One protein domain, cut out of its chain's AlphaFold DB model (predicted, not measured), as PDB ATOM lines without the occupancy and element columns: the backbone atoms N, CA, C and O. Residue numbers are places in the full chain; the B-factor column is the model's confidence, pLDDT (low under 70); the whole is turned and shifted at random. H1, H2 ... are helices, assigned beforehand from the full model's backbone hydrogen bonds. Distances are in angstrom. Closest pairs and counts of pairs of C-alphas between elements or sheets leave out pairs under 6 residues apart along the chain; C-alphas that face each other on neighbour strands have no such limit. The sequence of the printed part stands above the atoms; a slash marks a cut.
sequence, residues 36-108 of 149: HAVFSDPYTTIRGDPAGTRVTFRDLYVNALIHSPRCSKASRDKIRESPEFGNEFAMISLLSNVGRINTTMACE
ATOM      1  N   HIS A  36     202.027 185.132 136.434       95.50
ATOM      2  CA  HIS A  36     202.058 184.446 137.720       95.50
ATOM      3  C   HIS A  36     203.504 184.308 138.223       95.50
ATOM      4  O   HIS A  36     204.304 183.518 137.718       95.50
ATOM      5  N   ALA A  37     203.843 185.085 139.253       94.75
ATOM      6  CA  ALA A  37     205.145 185.054 139.909       94.75
ATOM      7  C   ALA A  37     205.222 183.896 140.918       94.75
ATOM      8  O   ALA A  37     205.146 184.089 142.130       94.75
ATOM      9  N   VAL A  38     205.302 182.667 140.413       96.31
ATOM     10  CA  VAL A  38     205.271 181.447 141.241       96.31
ATOM     11  C   VAL A  38     206.633 180.771 141.376       96.31
ATOM     12  O   VAL A  38     206.812 179.931 142.257       96.31
ATOM     13  N   PHE A  39     207.618 181.162 140.571       95.94
ATOM     14  CA  PHE A  39     208.957 180.580 140.601       95.94
ATOM     15  C   PHE A  39     209.874 181.338 141.555       95.94
ATOM     16  O   PHE A  39     209.662 182.520 141.787       95.94
ATOM     17  N   SER A  40     210.893 180.676 142.098       95.50
ATOM     18  CA  SER A  40     211.924 181.315 142.923       95.50
ATOM     19  C   SER A  40     213.234 181.364 142.150       95.50
ATOM     20  O   SER A  40     213.728 180.324 141.715       95.50
ATOM     21  N   ASP A  41     213.782 182.563 141.981       93.44
ATOM     22  CA  ASP A  41     215.044 182.759 141.269       93.44
ATOM     23  C   ASP A  41     216.243 182.391 142.164       93.44
ATOM     24  O   ASP A  41     216.349 182.932 143.266       93.44
ATOM     25  N   PRO A  42     217.146 181.477 141.761       92.69
ATOM     26  CA  PRO A  42     218.337 181.160 142.552       92.69
ATOM     27  C   PRO A  42     219.406 182.265 142.513       92.69
ATOM     28  O   PRO A  42     220.329 182.237 143.327       92.69
ATOM     29  N   TYR A  43     219.304 183.220 141.586       92.25
ATOM     30  CA  TYR A  43     220.219 184.347 141.440       92.25
ATOM     31  C   TYR A  43     219.534 185.663 141.818       92.25
ATOM     32  O   TYR A  43     218.316 185.736 141.985       92.25
ATOM     33  N   THR A  44     220.321 186.735 141.924       93.25
ATOM     34  CA  THR A  44     219.770 188.094 141.910       93.25
ATOM     35  C   THR A  44     218.974 188.279 140.620       93.25
ATOM     36  O   THR A  44     219.464 187.934 139.540       93.25
ATOM     37  N   THR A  45     217.747 188.786 140.725       91.62
ATOM     38  CA  THR A  45     216.864 188.924 139.563       91.62
ATOM     39  C   THR A  45     217.443 189.935 138.573       91.62
ATOM     40  O   THR A  45     218.217 190.824 138.933       91.62
ATOM     41  N   ILE A  46     216.996 189.872 137.318       86.75
ATOM     42  CA  ILE A  46     217.290 190.896 136.299       86.75
ATOM     43  C   ILE A  46     216.867 192.320 136.705       86.75
ATOM     44  O   ILE A  46     217.342 193.283 136.110       86.75
ATOM     45  N   ARG A  47     215.998 192.465 137.713       86.12
ATOM     46  CA  ARG A  47     215.562 193.755 138.270       86.12
ATOM     47  C   ARG A  47     216.412 194.217 139.461       86.12
ATOM     48  O   ARG A  47     216.248 195.347 139.904       86.12
ATOM     49  N   GLY A  48     217.330 193.378 139.942       89.75
ATOM     50  CA  GLY A  48     218.183 193.656 141.099       89.75
ATOM     51  C   GLY A  48     217.629 193.156 142.435       89.75
ATOM     52  O   GLY A  48     218.217 193.450 143.473       89.75
ATOM     53  N   ASP A  49     216.532 192.396 142.433       92.12
ATOM     54  CA  ASP A  49     215.960 191.829 143.655       92.12
ATOM     55  C   ASP A  49     216.818 190.663 144.172       92.12
ATOM     56  O   ASP A  49     217.449 189.957 143.375       92.12
ATOM     57  N   PRO A  50     216.840 190.410 145.492       93.81
ATOM     58  CA  PRO A  50     217.620 189.320 146.066       93.81
ATOM     59  C   PRO A  50     217.178 187.940 145.557       93.81
ATOM     60  O   PRO A  50     216.023 187.727 145.176       93.81
ATOM     61  N   ALA A  51     218.102 186.978 145.615       93.25
ATOM     62  CA  ALA A  51     217.806 185.577 145.333       93.25
ATOM     63  C   ALA A  51     216.670 185.049 146.227       93.25
ATOM     64  O   ALA A  51     216.518 185.440 147.385       93.25
ATOM     65  N   GLY A  52     215.860 184.153 145.674       91.06
ATOM     66  CA  GLY A  52     214.649 183.614 146.291       91.06
ATOM     67  C   GLY A  52     213.388 184.435 146.014       91.06
ATOM     68  O   GLY A  52     212.290 183.960 146.318       91.06
ATOM     69  N   THR A  53     213.514 185.617 145.398       93.88
ATOM     70  CA  THR A  53     212.370 186.442 144.986       93.88
ATOM     71  C   THR A  53     211.457 185.670 144.037       93.88
ATOM     72  O   THR A  53     211.912 184.918 143.169       93.88
ATOM     73  N   ARG A  54     210.146 185.847 144.230       95.69
ATOM     74  CA  ARG A  54     209.127 185.238 143.382       95.69
ATOM     75  C   ARG A  54     209.081 185.941 142.028       95.69
ATOM     76  O   ARG A  54     208.868 187.148 141.969       95.69
ATOM     77  N   VAL A  55     209.253 185.184 140.954       95.81
ATOM     78  CA  VAL A  55     209.347 185.686 139.579       95.81
ATOM     79  C   VAL A  55     208.465 184.882 138.626       95.81
ATOM     80  O   VAL A  55     208.051 183.757 138.919       95.81
ATOM     81  N   THR A  56     208.149 185.486 137.480       96.44
ATOM     82  CA  THR A  56     207.448 184.816 136.375       96.44
ATOM     83  C   THR A  56     208.368 183.811 135.682       96.44
ATOM     84  O   THR A  56     209.592 183.875 135.829       96.44
ATOM     85  N   PHE A  57     207.801 182.907 134.876       96.06
ATOM     86  CA  PHE A  57     208.614 182.011 134.047       96.06
ATOM     87  C   PHE A  57     209.543 182.796 133.112       96.06
ATOM     88  O   PHE A  57     210.729 182.479 133.025       96.06
ATOM     89  N   ARG A  58     209.023 183.847 132.454       95.12
ATOM     90  CA  ARG A  58     209.815 184.727 131.581       95.12
ATOM     91  C   ARG A  58     211.041 185.247 132.314       95.12
ATOM     92  O   ARG A  58     212.154 185.093 131.822       95.12
ATOM     93  N   ASP A  59     210.830 185.879 133.464       94.94
ATOM     94  CA  ASP A  59     211.907 186.543 134.197       94.94
ATOM     95  C   ASP A  59     212.951 185.536 134.679       94.94
ATOM     96  O   ASP A  59     214.144 185.772 134.502       94.94
ATOM     97  N   LEU A  60     212.506 184.381 135.185       96.19
ATOM     98  CA  LEU A  60     213.395 183.290 135.577       96.19
ATOM     99  C   LEU A  60     214.247 182.807 134.398       96.19
ATOM    100  O   LEU A  60     215.459 182.640 134.525       96.19
ATOM    101  N   TYR A  61     213.620 182.565 133.246       95.12
ATOM    102  CA  TYR A  61     214.304 181.998 132.091       95.12
ATOM    103  C   TYR A  61     215.283 182.996 131.466       95.12
ATOM    104  O   TYR A  61     216.420 182.637 131.165       95.12
ATOM    105  N   VAL A  62     214.892 184.267 131.348       94.69
ATOM    106  CA  VAL A  62     215.793 185.348 130.918       94.69
ATOM    107  C   VAL A  62     216.969 185.482 131.887       94.69
ATOM    108  O   VAL A  62     218.116 185.585 131.442       94.69
ATOM    109  N   ASN A  63     216.724 185.409 133.200       94.94
ATOM    110  CA  ASN A  63     217.800 185.475 134.184       94.94
ATOM    111  C   ASN A  63     218.758 184.273 134.081       94.94
ATOM    112  O   ASN A  63     219.980 184.427 134.149       94.94
ATOM    113  N   ALA A  64     218.232 183.075 133.823       93.75
ATOM    114  CA  ALA A  64     219.043 181.887 133.574       93.75
ATOM    115  C   ALA A  64     219.909 182.026 132.307       93.75
ATOM    116  O   ALA A  64     221.061 181.589 132.297       93.75
ATOM    117  N   LEU A  65     219.403 182.674 131.251       92.44
ATOM    118  CA  LEU A  65     220.166 182.911 130.021       92.44
ATOM    119  C   LEU A  65     221.360 183.838 130.255       92.44
ATOM    120  O   LEU A  65     222.450 183.547 129.762       92.44
ATOM    121  N   ILE A  66     221.205 184.908 131.040       91.62
ATOM    122  CA  ILE A  66     222.322 185.830 131.301       91.62
ATOM    123  C   ILE A  66     223.416 185.232 132.197       91.62
ATOM    124  O   ILE A  66     224.574 185.651 132.103       91.62
ATOM    125  N   HIS A  67     223.063 184.241 133.019       90.56
ATOM    126  CA  HIS A  67     223.996 183.469 133.845       90.56
ATOM    127  C   HIS A  67     224.548 182.227 133.123       90.56
ATOM    128  O   HIS A  67     225.519 181.625 133.581       90.56
ATOM    129  N   SER A  68     223.980 181.852 131.973       88.81
ATOM    130  CA  SER A  68     224.408 180.680 131.214       88.81
ATOM    131  C   SER A  68     225.731 180.925 130.473       88.81
ATOM    132  O   SER A  68     225.851 181.899 129.724       88.81
ATOM    133  N   PRO A  69     226.708 180.000 130.558       86.25
ATOM    134  CA  PRO A  69     227.954 180.088 129.793       86.25
ATOM    135  C   PRO A  69     227.744 179.876 128.284       86.25
ATOM    136  O   PRO A  69     228.651 180.118 127.492       86.25
ATOM    137  N   ARG A  70     226.557 179.409 127.874       81.62
ATOM    138  CA  ARG A  70     226.189 179.199 126.467       81.62
ATOM    139  C   ARG A  70     225.660 180.474 125.802       81.62
ATOM    140  O   ARG A  70     225.493 180.483 124.587       81.62
ATOM    141  N   CYS A  71     225.417 181.540 126.568       84.44
ATOM    142  CA  CYS A  71     224.982 182.830 126.046       84.44
ATOM    143  C   CYS A  71     226.190 183.763 125.838       84.44
ATOM    144  O   CYS A  71     226.960 184.037 126.764       84.44
ATOM    145  N   SER A  72     226.381 184.263 124.612       88.31
ATOM    146  CA  SER A  72     227.517 185.137 124.289       88.31
ATOM    147  C   SER A  72     227.448 186.463 125.056       88.31
ATOM    148  O   SER A  72     226.373 186.914 125.446       88.31
ATOM    149  N   LYS A  73     228.594 187.123 125.287       86.50
ATOM    150  CA  LYS A  73     228.621 188.444 125.948       86.50
ATOM    151  C   LYS A  73     227.719 189.455 125.226       86.50
ATOM    152  O   LYS A  73     226.855 190.037 125.862       86.50
ATOM    153  N   ALA A  74     227.847 189.553 123.901       85.50
ATOM    154  CA  ALA A  74     227.037 190.455 123.086       85.50
ATOM    155  C   ALA A  74     225.524 190.216 123.241       85.50
ATOM    156  O   ALA A  74     224.761 191.171 123.331       85.50
ATOM    157  N   SER A  75     225.084 188.953 123.316       85.94
ATOM    158  CA  SER A  75     223.663 188.643 123.531       85.94
ATOM    159  C   SER A  75     223.217 189.051 124.931       85.94
ATOM    160  O   SER A  75     222.178 189.680 125.084       85.94
ATOM    161  N   ARG A  76     224.027 188.756 125.955       89.69
ATOM    162  CA  ARG A  76     223.739 189.139 127.346       89.69
ATOM    163  C   ARG A  76     223.639 190.649 127.529       89.69
ATOM    164  O   ARG A  76     222.798 191.097 128.299       89.69
ATOM    165  N   ASP A  77     224.475 191.414 126.835       90.19
ATOM    166  CA  ASP A  77     224.447 192.876 126.891       90.19
ATOM    167  C   ASP A  77     223.140 193.411 126.275       90.19
ATOM    168  O   ASP A  77     222.432 194.173 126.929       90.19
ATOM    169  N   LYS A  78     222.729 192.895 125.107       88.50
ATOM    170  CA  LYS A  78     221.442 193.250 124.474       88.50
ATOM    171  C   LYS A  78     220.221 192.866 125.310       88.50
ATOM    172  O   LYS A  78     219.266 193.628 125.372       88.50
ATOM    173  N   ILE A  79     220.246 191.701 125.964       90.94
ATOM    174  CA  ILE A  79     219.163 191.253 126.860       90.94
ATOM    175  C   ILE A  79     218.987 192.227 128.034       90.94
ATOM    176  O   ILE A  79     217.865 192.458 128.475       90.94
ATOM    177  N   ARG A  80     220.086 192.788 128.557       89.62
ATOM    178  CA  ARG A  80     220.037 193.775 129.648       89.62
ATOM    179  C   ARG A  80     219.605 195.158 129.172       89.62
ATOM    180  O   ARG A  80     219.008 195.892 129.950       89.62
ATOM    181  N   GLU A  81     219.926 195.506 127.932       89.62
ATOM    182  CA  GLU A  81     219.558 196.781 127.317       89.62
ATOM    183  C   GLU A  81     218.077 196.825 126.916       89.62
ATOM    184  O   GLU A  81     217.401 197.815 127.192       89.62
ATOM    185  N   SER A  82     217.558 195.750 126.309       88.38
ATOM    186  CA  SER A  82     216.171 195.656 125.848       88.38
ATOM    187  C   SER A  82     215.467 194.418 126.416       88.38
ATOM    188  O   SER A  82     215.807 193.280 126.059       88.38
ATOM    189  N   PRO A  83     214.434 194.606 127.258       86.56
ATOM    190  CA  PRO A  83     213.618 193.500 127.744       86.56
ATOM    191  C   PRO A  83     212.808 192.826 126.624       86.56
ATOM    192  O   PRO A  83     212.549 191.624 126.708       86.56
ATOM    193  N   GLU A  84     212.447 193.557 125.565       86.94
ATOM    194  CA  GLU A  84     211.782 193.012 124.375       86.94
ATOM    195  C   GLU A  84     212.693 192.005 123.664       86.94
ATOM    196  O   GLU A  84     212.292 190.857 123.455       86.94
ATOM    197  N   PHE A  85     213.953 192.384 123.412       87.31
ATOM    198  CA  PHE A  85     214.958 191.474 122.860       87.31
ATOM    199  C   PHE A  85     215.175 190.260 123.770       87.31
ATOM    200  O   PHE A  85     215.266 189.128 123.294       87.31
ATOM    201  N   GLY A  86     215.222 190.475 125.088       89.94
ATOM    202  CA  GLY A  86     215.336 189.399 126.071       89.94
ATOM    203  C   GLY A  86     214.225 188.358 125.956       89.94
ATOM    204  O   GLY A  86     214.497 187.157 125.989       89.94
ATOM    205  N   ASN A  87     212.987 188.808 125.765       89.75
ATOM    206  CA  ASN A  87     211.829 187.935 125.615       89.75
ATOM    207  C   ASN A  87     211.872 187.125 124.308       89.75
ATOM    208  O   ASN A  87     211.664 185.912 124.321       89.75
ATOM    209  N   GLU A  88     212.195 187.767 123.187       85.50
ATOM    210  CA  GLU A  88     212.323 187.097 121.884       85.50
ATOM    211  C   GLU A  88     213.451 186.063 121.886       85.50
ATOM    212  O   GLU A  88     213.272 184.909 121.481       85.50
ATOM    213  N   PHE A  89     214.609 186.456 122.413       87.12
ATOM    214  CA  PHE A  89     215.764 185.582 122.536       87.12
ATOM    215  C   PHE A  89     215.459 184.374 123.429       87.12
ATOM    216  O   PHE A  89     215.879 183.250 123.135       87.12
ATOM    217  N   ALA A  90     214.688 184.580 124.497       90.56
ATOM    218  CA  ALA A  90     214.256 183.525 125.394       90.56
ATOM    219  C   ALA A  90     213.298 182.524 124.734       90.56
ATOM    220  O   ALA A  90     213.489 181.317 124.886       90.56
ATOM    221  N   MET A  91     212.326 182.996 123.952       88.06
ATOM    222  CA  MET A  91     211.411 182.136 123.194       88.06
ATOM    223  C   MET A  91     212.160 181.212 122.221       88.06
ATOM    224  O   MET A  91     211.930 180.001 122.200       88.06
ATOM    225  N   ILE A  92     213.108 181.761 121.457       83.12
ATOM    226  CA  ILE A  92     213.902 180.993 120.483       83.12
ATOM    227  C   ILE A  92     214.862 180.033 121.199       83.12
ATOM    228  O   ILE A  92     214.989 178.871 120.804       83.12
ATOM    229  N   SER A  93     215.502 180.489 122.281       86.81
ATOM    230  CA  SER A  93     216.372 179.646 123.110       86.81
ATOM    231  C   SER A  93     215.612 178.459 123.696       86.81
ATOM    232  O   SER A  93     216.134 177.345 123.710       86.81
ATOM    233  N   LEU A  94     214.361 178.663 124.122       88.50
ATOM    234  CA  LEU A  94     213.508 177.588 124.613       88.50
ATOM    235  C   LEU A  94     213.237 176.554 123.515       88.50
ATOM    236  O   LEU A  94     213.487 175.371 123.736       88.50
ATOM    237  N   LEU A  95     212.807 176.989 122.323       82.12
ATOM    238  CA  LEU A  95     212.553 176.102 121.178       82.12
ATOM    239  C   LEU A  95     213.791 175.311 120.744       82.12
ATOM    240  O   LEU A  95     213.691 174.130 120.406       82.12
ATOM    241  N   SER A  96     214.960 175.950 120.760       79.69
ATOM    242  CA  SER A  96     216.214 175.279 120.430       79.69
ATOM    243  C   SER A  96     216.568 174.215 121.472       79.69
ATOM    244  O   SER A  96     216.871 173.078 121.110       79.69
ATOM    245  N   ASN A  97     216.433 174.539 122.761       80.75
ATOM    246  CA  ASN A  97     216.728 173.617 123.859       80.75
ATOM    247  C   ASN A  97     215.782 172.405 123.896       80.75
ATOM    248  O   ASN A  97     216.213 171.314 124.258       80.75
ATOM    249  N   VAL A  98     214.517 172.558 123.481       81.94
ATOM    250  CA  VAL A  98     213.570 171.430 123.366       81.94
ATOM    251  C   VAL A  98     213.704 170.645 122.049       81.94
ATOM    252  O   VAL A  98     212.896 169.758 121.775       81.94
ATOM    253  N   GLY A  99     214.704 170.962 121.216       68.88
ATOM    254  CA  GLY A  99     214.988 170.250 119.967       68.88
ATOM    255  C   GLY A  99     213.987 170.520 118.841       68.88
ATOM    256  O   GLY A  99     213.867 169.709 117.923       68.88
ATOM    257  N   ARG A 100     213.243 171.634 118.901       66.44
ATOM    258  CA  ARG A 100     212.267 172.015 117.863       66.44
ATOM    259  C   ARG A 100     212.918 172.746 116.684       66.44
ATOM    260  O   ARG A 100     212.415 172.634 115.567       66.44
ATOM    261  N   ILE A 101     214.027 173.458 116.920       68.12
ATOM    262  CA  ILE A 101     214.739 174.281 115.922       68.12
ATOM    263  C   ILE A 101     216.263 174.104 116.056       68.12
ATOM    264  O   ILE A 101     216.794 174.064 117.167       68.12
ATOM    265  N   ASN A 102     216.978 174.045 114.925       60.72
ATOM    266  CA  ASN A 102     218.446 174.056 114.889       60.72
ATOM    267  C   ASN A 102     219.011 175.480 115.039       60.72
ATOM    268  O   ASN A 102     218.543 176.422 114.400       60.72
ATOM    269  N   THR A 103     220.074 175.619 115.835       54.44
ATOM    270  CA  THR A 103     220.711 176.894 116.220       54.44
ATOM    271  C   THR A 103     221.274 177.728 115.066       54.44
ATOM    272  O   THR A 103     221.512 178.911 115.261       54.44
ATOM    273  N   THR A 104     221.487 177.170 113.869       45.09
ATOM    274  CA  THR A 104     222.009 177.938 112.719       45.09
ATOM    275  C   THR A 104     221.006 178.985 112.242       45.09
ATOM    276  O   THR A 104     221.377 180.138 112.056       45.09
ATOM    277  N   MET A 105     219.720 178.618 112.199       48.56
ATOM    278  CA  MET A 105     218.635 179.567 111.935       48.56
ATOM    279  C   MET A 105     218.610 180.662 113.015       48.56
ATOM    280  O   MET A 105     218.358 181.818 112.713       48.56
ATOM    281  N   ALA A 106     218.936 180.308 114.272       49.44
ATOM    282  CA  ALA A 106     218.921 181.197 115.441       49.44
ATOM    283  C   ALA A 106     219.909 182.382 115.376       49.44
ATOM    284  O   ALA A 106     219.677 183.402 116.025       49.44
ATOM    285  N   CYS A 107     220.996 182.267 114.608       44.69
ATOM    286  CA  CYS A 107     222.048 183.285 114.551       44.69
ATOM    287  C   CYS A 107     221.815 184.367 113.477       44.69
ATOM    288  O   CYS A 107     222.441 185.422 113.561       44.69
ATOM    289  N   GLU A 108     220.911 184.152 112.512       44.00
ATOM    290  CA  GLU A 108     220.646 185.081 111.392       44.00
ATOM    291  C   GLU A 108     219.451 186.039 111.624       44.00
ATOM    292  O   GLU A 108     219.172 186.903 110.795       44.00
TER     293      GLU A 108
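This is residues 36 to 108 of the 149 residues of the protein "Ino eighty subunit 1" of Trametes pubescens (UniProt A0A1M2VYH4). Three helices make the core: H1 and H3 cross nearly at right angles, and H2 packs on both near the end of H1 and the start of H3. A loop of residues 36 to 56 lies at one end of the longest axis, and the short helix H4 lies at the other. The printed part has 73 residues with four named helices, H1 to H4, and no named strand; the class is all helix. It is compact, with a radius of gyration of the C-alphas of 12.4 A, and only just elongated, spanning 35 by 23 by 21 A.

Residues 36 to 56 hold no named element, but residues 39 to 40 pair antiparallel with residues 54 to 55. H1, residues 57 to 67, begins at C-alpha 57 (208.614, 182.011, 134.047) and is 15.5 A long. H2, residues 73 to 81, measures 12.4 A. H3, residues 83 to 97, measures 20.5 A. H4, residues 103 to 107, ends at C-alpha 107 (222.048, 183.285, 114.551).

H1 and H2 form a helical hairpin and touch at a steep tilt of 40 degrees, opposite ways; their closest C-alphas, of Ile 66 and Arg 76, are 5.3 A apart. H3 touches H1 with residues 86 to 90 alone, about perpendicular at 84 degrees; the closest C-alphas, of Val 62 and Ala 90, are 6.0 A apart. H2 and H3 touch only at the corner, with the C-alphas of Ile 79 and Gly 86 closest at 4.3 A. H3 and H4 are close but not clearly touching; their closest C-alphas, of Ser 96 and Thr 103, are 6.4 A apart. H4 is apart from H1 and H2. In H1, H2, H3 and H4 every O i to N i+4 pair is within hydrogen-bond range.

The C-alphas farthest apart, of Pro 50 and Met 105, are 35.5 A apart. The printed part has no cut, and the three links between helices are tight. Residues 99 to 108 have pLDDT under 70.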